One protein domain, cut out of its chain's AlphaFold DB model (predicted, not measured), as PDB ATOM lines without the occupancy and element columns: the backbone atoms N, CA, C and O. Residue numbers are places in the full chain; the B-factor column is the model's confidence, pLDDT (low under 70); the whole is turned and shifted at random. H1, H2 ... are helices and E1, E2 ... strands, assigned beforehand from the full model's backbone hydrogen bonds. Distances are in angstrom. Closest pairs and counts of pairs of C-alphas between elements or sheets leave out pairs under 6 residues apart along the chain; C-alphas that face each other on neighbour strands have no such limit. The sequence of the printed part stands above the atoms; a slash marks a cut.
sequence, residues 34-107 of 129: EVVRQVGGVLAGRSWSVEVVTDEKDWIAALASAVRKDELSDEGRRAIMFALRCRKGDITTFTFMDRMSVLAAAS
ATOM      1  N   GLU A  34      -2.058  12.438 -50.886       84.00
ATOM      2  CA  GLU A  34      -0.873  12.134 -50.077       84.00
ATOM      3  C   GLU A  34      -1.220  11.305 -48.830       84.00
ATOM      4  O   GLU A  34      -0.519  10.344 -48.515       84.00
ATOM      5  N   VAL A  35      -2.339  11.602 -48.158       81.81
ATOM      6  CA  VAL A  35      -2.844  10.777 -47.046       81.81
ATOM      7  C   VAL A  35      -3.165   9.358 -47.525       81.81
ATOM      8  O   VAL A  35      -2.719   8.387 -46.910       81.81
ATOM      9  N   VAL A  36      -3.875   9.220 -48.652       83.31
ATOM     10  CA  VAL A  36      -4.170   7.914 -49.269       83.31
ATOM     11  C   VAL A  36      -2.876   7.158 -49.564       83.31
ATOM     12  O   VAL A  36      -2.777   5.970 -49.263       83.31
ATOM     13  N   ARG A  37      -1.865   7.835 -50.118       84.50
ATOM     14  CA  ARG A  37      -0.566   7.240 -50.448       84.50
ATOM     15  C   ARG A  37       0.165   6.739 -49.204       84.50
ATOM     16  O   ARG A  37       0.720   5.641 -49.238       84.50
ATOM     17  N   GLN A  38       0.166   7.505 -48.114       79.69
ATOM     18  CA  GLN A  38       0.805   7.106 -46.856       79.69
ATOM     19  C   GLN A  38       0.123   5.883 -46.238       79.69
ATOM     20  O   GLN A  38       0.794   4.904 -45.911       79.69
ATOM     21  N   VAL A  39      -1.208   5.908 -46.142       76.50
ATOM     22  CA  VAL A  39      -1.987   4.778 -45.617       76.50
ATOM     23  C   VAL A  39      -1.816   3.548 -46.511       76.50
ATOM     24  O   VAL A  39      -1.489   2.466 -46.024       76.50
ATOM     25  N   GLY A  40      -1.947   3.720 -47.827       76.81
ATOM     26  CA  GLY A  40      -1.762   2.660 -48.813       76.81
ATOM     27  C   GLY A  40      -0.366   2.041 -48.771       76.81
ATOM     28  O   GLY A  40      -0.251   0.821 -48.798       76.81
ATOM     29  N   GLY A  41       0.693   2.843 -48.634       72.75
ATOM     30  CA  GLY A  41       2.069   2.345 -48.546       72.75
ATOM     31  C   GLY A  41       2.320   1.476 -47.309       72.75
ATOM     32  O   GLY A  41       2.924   0.410 -47.417       72.75
ATOM     33  N   VAL A  42       1.807   1.886 -46.145       74.31
ATOM     34  CA  VAL A  42       1.923   1.108 -44.898       74.31
ATOM     35  C   VAL A  42       1.151  -0.211 -44.994       74.31
ATOM     36  O   VAL A  42       1.622  -1.251 -44.528       74.31
ATOM     37  N   LEU A  43      -0.031  -0.184 -45.611       72.88
ATOM     38  CA  LEU A  43      -0.915  -1.345 -45.713       72.88
ATOM     39  C   LEU A  43      -0.536  -2.309 -46.847       72.88
ATOM     40  O   LEU A  43      -0.749  -3.517 -46.716       72.88
ATOM     41  N   ALA A  44       0.114  -1.821 -47.906       69.06
ATOM     42  CA  ALA A  44       0.655  -2.649 -48.982       69.06
ATOM     43  C   ALA A  44       1.690  -3.659 -48.460       69.06
ATOM     44  O   ALA A  44       1.669  -4.822 -48.865       69.06
ATOM     45  N   GLY A  45       2.511  -3.266 -47.478       67.12
ATOM     46  CA  GLY A  45       3.446  -4.165 -46.786       67.12
ATOM     47  C   GLY A  45       2.774  -5.311 -46.014       67.12
ATOM     48  O   GLY A  45       3.451  -6.239 -45.583       67.12
ATOM     49  N   ARG A  46       1.445  -5.270 -45.851       71.00
ATOM     50  CA  ARG A  46       0.622  -6.310 -45.214       71.00
ATOM     51  C   ARG A  46      -0.329  -7.008 -46.195       71.00
ATOM     52  O   ARG A  46      -1.218  -7.733 -45.756       71.00
ATOM     53  N   SER A  47      -0.172  -6.783 -47.505       74.81
ATOM     54  CA  SER A  47      -1.057  -7.297 -48.567       74.81
ATOM     55  C   SER A  47      -2.519  -6.848 -48.433       74.81
ATOM     56  O   SER A  47      -3.445  -7.576 -48.804       74.81
ATOM     57  N   TRP A  48      -2.749  -5.661 -47.867       78.75
ATOM     58  CA  TRP A  48      -4.083  -5.079 -47.737       78.75
ATOM     59  C   TRP A  48      -4.313  -4.049 -48.842       78.75
ATOM     60  O   TRP A  48      -3.472  -3.185 -49.078       78.75
ATOM     61  N   SER A  49      -5.463  -4.136 -49.510       74.50
ATOM     62  CA  SER A  49      -5.920  -3.123 -50.460       74.50
ATOM     63  C   SER A  49      -6.634  -1.987 -49.728       74.50
ATOM     64  O   SER A  49      -7.353  -2.231 -48.754       74.50
ATOM     65  N   VAL A  50      -6.436  -0.761 -50.216       77.94
ATOM     66  CA  VAL A  50      -7.103   0.455 -49.732       77.94
ATOM     67  C   VAL A  50      -8.007   0.981 -50.836       77.94
ATOM     68  O   VAL A  50      -7.545   1.258 -51.941       77.94
ATOM     69  N   GLU A  51      -9.287   1.118 -50.523       85.44
ATOM     70  CA  GLU A  51     -10.300   1.728 -51.377       85.44
ATOM     71  C   GLU A  51     -10.651   3.115 -50.825       85.44
ATOM     72  O   GLU A  51     -10.840   3.281 -49.618       85.44
ATOM     73  N   VAL A  52     -10.721   4.117 -51.703       86.88
ATOM     74  CA  VAL A  52     -11.125   5.482 -51.338       86.88
ATOM     75  C   VAL A  52     -12.604   5.648 -51.659       86.88
ATOM     76  O   VAL A  52     -12.994   5.558 -52.818       86.88
ATOM     77  N   VAL A  53     -13.412   5.920 -50.638       87.25
ATOM     78  CA  VAL A  53     -14.859   6.112 -50.760       87.25
ATOM     79  C   VAL A  53     -15.177   7.586 -50.537       87.25
ATOM     80  O   VAL A  53     -14.964   8.124 -49.449       87.25
ATOM     81  N   THR A  54     -15.659   8.263 -51.577       86.31
ATOM     82  CA  THR A  54     -15.926   9.713 -51.544       86.31
ATOM     83  C   THR A  54     -17.410  10.057 -51.616       86.31
ATOM     84  O   THR A  54     -17.808  11.147 -51.206       86.31
ATOM     85  N   ASP A  55     -18.242   9.119 -52.066       86.12
ATOM     86  CA  ASP A  55     -19.688   9.276 -52.094       86.12
ATOM     87  C   ASP A  55     -20.307   9.080 -50.712       86.12
ATOM     88  O   ASP A  55     -20.071   8.081 -50.032       86.12
ATOM     89  N   GLU A  56     -21.156  10.036 -50.320       84.62
ATOM     90  CA  GLU A  56     -21.829  10.042 -49.016       84.62
ATOM     91  C   GLU A  56     -22.609   8.764 -48.750       84.62
ATOM     92  O   GLU A  56     -22.503   8.180 -47.675       84.62
ATOM     93  N   LYS A  57     -23.366   8.300 -49.742       86.25
ATOM     94  CA  LYS A  57     -24.168   7.086 -49.600       86.25
ATOM     95  C   LYS A  57     -23.298   5.864 -49.306       86.25
ATOM     96  O   LYS A  57     -23.681   5.041 -48.478       86.25
ATOM     97  N   ASP A  58     -22.130   5.788 -49.930       85.69
ATOM     98  CA  ASP A  58     -21.279   4.603 -49.896       85.69
ATOM     99  C   ASP A  58     -20.498   4.520 -48.590       85.69
ATOM    100  O   ASP A  58     -20.445   3.456 -47.969       85.69
ATOM    101  N   TRP A  59     -19.948   5.640 -48.106       82.62
ATOM    102  CA  TRP A  59     -19.283   5.618 -46.808       82.62
ATOM    103  C   TRP A  59     -20.284   5.534 -45.649       82.62
ATOM    104  O   TRP A  59     -19.961   4.903 -44.647       82.62
ATOM    105  N   ILE A  60     -21.513   6.062 -45.773       83.00
ATOM    106  CA  ILE A  60     -22.577   5.823 -44.774       83.00
ATOM    107  C   ILE A  60     -22.921   4.338 -44.718       83.00
ATOM    108  O   ILE A  60     -23.013   3.771 -43.631       83.00
ATOM    109  N   ALA A  61     -23.096   3.699 -45.876       82.94
ATOM    110  CA  ALA A  61     -23.373   2.269 -45.942       82.94
ATOM    111  C   ALA A  61     -22.236   1.448 -45.318       82.94
ATOM    112  O   ALA A  61     -22.494   0.491 -44.591       82.94
ATOM    113  N   ALA A  62     -20.986   1.847 -45.548       73.25
ATOM    114  CA  ALA A  62     -19.828   1.191 -44.955       73.25
ATOM    115  C   ALA A  62     -19.674   1.456 -43.444       73.25
ATOM    116  O   ALA A  62     -19.178   0.586 -42.736       73.25
ATOM    117  N   LEU A  63     -20.129   2.607 -42.932       74.19
ATOM    118  CA  LEU A  63     -20.171   2.908 -41.494       74.19
ATOM    119  C   LEU A  63     -21.317   2.220 -40.755       74.19
ATOM    120  O   LEU A  63     -21.238   2.086 -39.539       74.19
ATOM    121  N   ALA A  64     -22.369   1.783 -41.451       74.44
ATOM    122  CA  ALA A  64     -23.577   1.247 -40.822       74.44
ATOM    123  C   ALA A  64     -23.330  -0.002 -39.952       74.44
ATOM    124  O   ALA A  64     -24.154  -0.328 -39.101       74.44
ATOM    125  N   SER A  65     -22.209  -0.703 -40.153       68.81
ATOM    126  CA  SER A  65     -21.774  -1.816 -39.299       68.81
ATOM    127  C   SER A  65     -21.052  -1.373 -38.021       68.81
ATOM    128  O   SER A  65     -20.967  -2.159 -37.080       68.81
ATOM    129  N   ALA A  66     -20.521  -0.149 -37.986       66.75
ATOM    130  CA  ALA A  66     -19.705   0.392 -36.898       66.75
ATOM    131  C   ALA A  66     -20.429   1.467 -36.071       66.75
ATOM    132  O   ALA A  66     -20.131   1.629 -34.890       66.75
ATOM    133  N   VAL A  67     -21.366   2.198 -36.678       69.25
ATOM    134  CA  VAL A  67     -22.120   3.296 -36.059       69.25
ATOM    135  C   VAL A  67     -23.590   3.137 -36.429       69.25
ATOM    136  O   VAL A  67     -23.918   2.959 -37.607       69.25
ATOM    137  N   ARG A  68     -24.495   3.206 -35.446       70.81
ATOM    138  CA  ARG A  68     -25.931   3.161 -35.748       70.81
ATOM    139  C   ARG A  68     -26.346   4.474 -36.408       70.81
ATOM    140  O   ARG A  68     -25.830   5.541 -36.090       70.81
ATOM    141  N   LYS A  69     -27.271   4.419 -37.370       63.69
ATOM    142  CA  LYS A  69     -27.634   5.586 -38.199       63.69
ATOM    143  C   LYS A  69     -28.160   6.773 -37.375       63.69
ATOM    144  O   LYS A  69     -27.982   7.914 -37.782       63.69
ATOM    145  N   ASP A  70     -28.794   6.497 -36.242       70.69
ATOM    146  CA  ASP A  70     -29.294   7.455 -35.252       70.69
ATOM    147  C   ASP A  70     -28.192   8.130 -34.414       70.69
ATOM    148  O   ASP A  70     -28.441   9.167 -33.808       70.69
ATOM    149  N   GLU A  71     -26.967   7.598 -34.421       68.44
ATOM    150  CA  GLU A  71     -25.812   8.157 -33.703       68.44
ATOM    151  C   GLU A  71     -24.987   9.129 -34.563       68.44
ATOM    152  O   GLU A  71     -24.172   9.890 -34.037       68.44
ATOM    153  N   LEU A  72     -25.193   9.139 -35.885       72.56
ATOM    154  CA  LEU A  72     -24.487  10.040 -36.795       72.56
ATOM    155  C   LEU A  72     -25.289  11.335 -36.988       72.56
ATOM    156  O   LEU A  72     -26.189  11.396 -37.828       72.56
ATOM    157  N   SER A  73     -24.947  12.381 -36.227       76.81
ATOM    158  CA  SER A  73     -25.586  13.697 -36.383       76.81
ATOM    159  C   SER A  73     -25.364  14.276 -37.785       76.81
ATOM    160  O   SER A  73     -24.399  13.933 -38.477       76.81
ATOM    161  N   ASP A  74     -26.234  15.199 -38.204       76.00
ATOM    162  CA  ASP A  74     -26.072  15.901 -39.479       76.00
ATOM    163  C   ASP A  74     -24.740  16.667 -39.546       76.00
ATOM    164  O   ASP A  74     -24.095  16.667 -40.597       76.00
ATOM    165  N   GLU A  75     -24.271  17.268 -38.442       72.81
ATOM    166  CA  GLU A  75     -22.943  17.895 -38.419       72.81
ATOM    167  C   GLU A  75     -21.818  16.866 -38.563       72.81
ATOM    168  O   GLU A  75     -20.897  17.080 -39.354       72.81
ATOM    169  N   GLY A  76     -21.904  15.731 -37.858       70.94
ATOM    170  CA  GLY A  76     -20.927  14.646 -37.963       70.94
ATOM    171  C   GLY A  76     -20.847  14.083 -39.384       70.94
ATOM    172  O   GLY A  76     -19.757  13.907 -39.930       70.94
ATOM    173  N   ARG A  77     -22.002  13.906 -40.036       76.62
ATOM    174  CA  ARG A  77     -22.105  13.479 -41.437       76.62
ATOM    175  C   ARG A  77     -21.450  14.481 -42.391       76.62
ATOM    176  O   ARG A  77     -20.742  14.086 -43.316       76.62
ATOM    177  N   ARG A  78     -21.674  15.782 -42.184       75.19
ATOM    178  CA  ARG A  78     -21.093  16.850 -43.018       75.19
ATOM    179  C   ARG A  78     -19.595  17.042 -42.792       75.19
ATOM    180  O   ARG A  78     -18.918  17.522 -43.697       75.19
ATOM    181  N   ALA A  79     -19.077  16.665 -41.625       74.31
ATOM    182  CA  ALA A  79     -17.658  16.777 -41.310       74.31
ATOM    183  C   ALA A  79     -16.787  15.773 -42.083       74.31
ATOM    184  O   ALA A  79     -15.603  16.051 -42.293       74.31
ATOM    185  N   ILE A  80     -17.346  14.633 -42.506       77.00
ATOM    186  CA  ILE A  80     -16.635  13.577 -43.238       77.00
ATOM    187  C   ILE A  80     -16.405  14.010 -44.690       77.00
ATOM    188  O   ILE A  80     -17.342  14.251 -45.452       77.00
ATOM    189  N   MET A  81     -15.132  14.081 -45.081       79.06
ATOM    190  CA  MET A  81     -14.721  14.449 -46.436       79.06
ATOM    191  C   MET A  81     -14.615  13.232 -47.357       79.06
ATOM    192  O   MET A  81     -14.999  13.303 -48.520       79.06
ATOM    193  N   PHE A  82     -14.051  12.140 -46.844       82.38
ATOM    194  CA  PHE A  82     -13.920  10.851 -47.522       82.38
ATOM    195  C   PHE A  82     -13.628   9.759 -46.490       82.38
ATOM    196  O   PHE A  82     -13.294  10.052 -45.339       82.38
ATOM    197  N   ALA A  83     -13.710   8.502 -46.908       81.44
ATOM    198  CA  ALA A  83     -13.326   7.362 -46.096       81.44
ATOM    199  C   ALA A  83     -12.331   6.454 -46.825       81.44
ATOM    200  O   ALA A  83     -12.323   6.368 -48.054       81.44
ATOM    201  N   LEU A  84     -11.493   5.773 -46.050       80.56
ATOM    202  CA  LEU A  84     -10.633   4.695 -46.520       80.56
ATOM    203  C   LEU A  84     -11.199   3.373 -46.030       80.56
ATOM    204  O   LEU A  84     -11.328   3.165 -44.823       80.56
ATOM    205  N   ARG A  85     -11.509   2.479 -46.965       78.62
ATOM    206  CA  ARG A  85     -11.959   1.123 -46.671       78.62
ATOM    207  C   ARG A  85     -10.821   0.143 -46.915       78.62
ATOM    208  O   ARG A  85     -10.207   0.134 -47.981       78.62
ATOM    209  N   CYS A  86     -10.552  -0.696 -45.923       78.00
ATOM    210  CA  CYS A  86      -9.565  -1.769 -46.022       78.00
ATOM    211  C   CYS A  86     -10.255  -3.131 -46.204       78.00
ATOM    212  O   CYS A  86     -11.430  -3.300 -45.880       78.00
ATOM    213  N   ARG A  87      -9.516  -4.147 -46.683       69.56
ATOM    214  CA  ARG A  87     -10.041  -5.496 -47.006       69.56
ATOM    215  C   ARG A  87     -10.857  -6.173 -45.886       69.56
ATOM    216  O   ARG A  87     -11.712  -6.997 -46.191       69.56
ATOM    217  N   LYS A  88     -10.617  -5.850 -44.611       63.50
ATOM    218  CA  LYS A  88     -11.376  -6.398 -43.469       63.50
ATOM    219  C   LYS A  88     -12.705  -5.688 -43.182       63.50
ATOM    220  O   LYS A  88     -13.371  -6.037 -42.219       63.50
ATOM    221  N   GLY A  89     -13.103  -4.722 -44.009       58.78
ATOM    222  CA  GLY A  89     -14.297  -3.913 -43.763       58.78
ATOM    223  C   GLY A  89     -14.065  -2.768 -42.776       58.78
ATOM    224  O   GLY A  89     -14.960  -1.946 -42.624       58.78
ATOM    225  N   ASP A  90     -12.870  -2.673 -42.182       67.50
ATOM    226  CA  ASP A  90     -12.460  -1.521 -41.385       67.50
ATOM    227  C   ASP A  90     -12.524  -0.260 -42.252       67.50
ATOM    228  O   ASP A  90     -11.899  -0.182 -43.321       67.50
ATOM    229  N   ILE A  91     -13.307   0.708 -41.784       65.69
ATOM    230  CA  ILE A  91     -13.494   2.000 -42.424       65.69
ATOM    231  C   ILE A  91     -12.935   3.098 -41.525       65.69
ATOM    232  O   ILE A  91     -13.337   3.254 -40.375       65.69
ATOM    233  N   THR A  92     -12.011   3.880 -42.071       73.69
ATOM    234  CA  THR A  92     -11.497   5.083 -41.418       73.69
ATOM    235  C   THR A  92     -12.031   6.292 -42.160       73.69
ATOM    236  O   THR A  92     -11.694   6.516 -43.323       73.69
ATOM    237  N   THR A  93     -12.872   7.079 -41.501       64.62
ATOM    238  CA  THR A  93     -13.365   8.350 -42.034       64.62
ATOM    239  C   THR A  93     -12.366   9.459 -41.763       64.62
ATOM    240  O   THR A  93     -11.844   9.559 -40.658       64.62
ATOM    241  N   PHE A  94     -12.146  10.322 -42.748       70.56
ATOM    242  CA  PHE A  94     -11.331  11.518 -42.602       70.56
ATOM    243  C   PHE A  94     -12.226  12.744 -42.626       70.56
ATOM    244  O   PHE A  94     -12.938  13.001 -43.603       70.56
ATOM    245  N   THR A  95     -12.177  13.509 -41.544       64.75
ATOM    246  CA  THR A  95     -12.971  14.719 -41.370       64.75
ATOM    247  C   THR A  95     -12.143  15.988 -41.556       64.75
ATOM    248  O   THR A  95     -10.910  15.993 -41.490       64.75
ATOM    249  N   PHE A  96     -12.823  17.118 -41.747       60.28
ATOM    250  CA  PHE A  96     -12.169  18.429 -41.724       60.28
ATOM    251  C   PHE A  96     -11.522  18.738 -40.358       60.28
ATOM    252  O   PHE A  96     -10.491  19.413 -40.299       60.28
ATOM    253  N   MET A  97     -12.078  18.213 -39.257       57.56
ATOM    254  CA  MET A  97     -11.467  18.328 -37.930       57.56
ATOM    255  C   MET A  97     -10.179  17.516 -37.819       57.56
ATOM    256  O   MET A  97      -9.237  17.993 -37.194       57.56
ATOM    257  N   ASP A  98     -10.079  16.361 -38.479       57.19
ATOM    258  CA  ASP A  98      -8.826  15.598 -38.542       57.19
ATOM    259  C   ASP A  98      -7.757  16.376 -39.305       57.19
ATOM    260  O   ASP A  98      -6.609  16.432 -38.879       57.19
ATOM    261  N   ARG A  99      -8.134  17.084 -40.379       52.88
ATOM    262  CA  ARG A  99      -7.227  18.013 -41.068       52.88
ATOM    263  C   ARG A  99      -6.750  19.128 -40.136       52.88
ATOM    264  O   ARG A  99      -5.553  19.395 -40.091       52.88
ATOM    265  N   MET A 100      -7.651  19.782 -39.403       54.06
ATOM    266  CA  MET A 100      -7.269  20.841 -38.460       54.06
ATOM    267  C   MET A 100      -6.424  20.301 -37.305       54.06
ATOM    268  O   MET A 100      -5.460  20.949 -36.914       54.06
ATOM    269  N   SER A 101      -6.723  19.099 -36.817       50.66
ATOM    270  CA  SER A 101      -5.997  18.442 -35.728       50.66
ATOM    271  C   SER A 101      -4.612  17.976 -36.171       50.66
ATOM    272  O   SER A 101      -3.644  18.191 -35.450       50.66
ATOM    273  N   VAL A 102      -4.476  17.422 -37.379       51.81
ATOM    274  CA  VAL A 102      -3.185  17.048 -37.979       51.81
ATOM    275  C   VAL A 102      -2.355  18.287 -38.297       51.81
ATOM    276  O   VAL A 102      -1.173  18.316 -37.970       51.81
ATOM    277  N   LEU A 103      -2.944  19.337 -38.879       48.66
ATOM    278  CA  LEU A 103      -2.234  20.595 -39.135       48.66
ATOM    279  C   LEU A 103      -1.824  21.291 -37.831       48.66
ATOM    280  O   LEU A 103      -0.710  21.803 -37.746       48.66
ATOM    281  N   ALA A 104      -2.673  21.272 -36.802       46.53
ATOM    282  CA  ALA A 104      -2.345  21.794 -35.480       46.53
ATOM    283  C   ALA A 104      -1.239  20.970 -34.805       46.53
ATOM    284  O   ALA A 104      -0.280  21.543 -34.293       46.53
ATOM    285  N   ALA A 105      -1.316  19.637 -34.859       44.28
ATOM    286  CA  ALA A 105      -0.292  18.741 -34.327       44.28
ATOM    287  C   ALA A 105       1.046  18.895 -35.069       44.28
ATOM    288  O   ALA A 105       2.096  18.966 -34.432       44.28
ATOM    289  N   ALA A 106       1.020  19.021 -36.398       41.75
ATOM    290  CA  ALA A 106       2.198  19.273 -37.222       41.75
ATOM    291  C   ALA A 106       2.800  20.661 -36.948       41.75
ATOM    292  O   ALA A 106       4.008  20.770 -36.759       41.75
ATOM    293  N   SER A 107       1.978  21.710 -36.845       38.47
ATOM    294  CA  SER A 107       2.415  23.065 -36.475       38.47
ATOM    295  C   SER A 107       3.048  23.099 -35.079       38.47
ATOM    296  O   SER A 107       4.114  23.688 -34.881       38.47
TER     297      SER A 107
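What this domain is: This is residues 34 to 107 of the 129 residues of an uncharacterized protein of Trypanosoma conorhini (UniProt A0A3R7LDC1). A small sheet of three strands, E1, E2 and E3 in that order and all antiparallel, makes the middle of three layers, with helix H1 over one face and H2 over the other. Short H3 leads into E2, and H4 runs off from the end of E3, with residues 100 to 107 sticking out. The printed part has 74 residues with four named helices and three named strands, in the order H1, E1, H2, H3, E2, E3, H4, a mixed class. It is only just compact, close to loose, with a radius of gyration of the C-alphas of 13.1 A, and flat, spanning 37 by 33 by 17 A.

Where its parts are: Find C-alpha 34 at (-0.873, 12.134, -50.077); from there H1, residues 34 to 44, runs 14.9 A. Go on to E1, residues 50 to 53, and H2, residues 56 to 63. H3, residues 74 to 79, precedes E2, residues 80 to 86, which runs 17.1 A. After E3, residues 91 to 95, H4, residues 96 to 107, runs 16.2 A to C-alpha 107 at (2.415, 23.065, -36.475).

How they stand to each other: Look first at inner strand E2: N 51 of E1 is 2.9 A from O 85, and in the hairpin E2 and E3, N 84 is 2.8 A from O 92, both within hydrogen-bond range. H1 runs along the strands, 9.5 A in height over the sheet; its closest C-alphas to E1 are Gly 40 and Val 50, 5.9 A. On the opposite face H2 stands slantwise, at 48 degrees to E2 on the local plane; C-alphas Trp 59 and Ala 83 come closest, 6.2 A. H3 and H4 only graze the sheet, with residues 76 to 79 and 96 to 101. In H1, H2, H3 and H4 every O i to N i+4 pair is within hydrogen-bond range.

The domain as a whole: The farthest C-alphas, Gly 45 and Asp 70, are 36.6 A apart. The printed part has no cut and no long link. H4's mean pLDDT is 50.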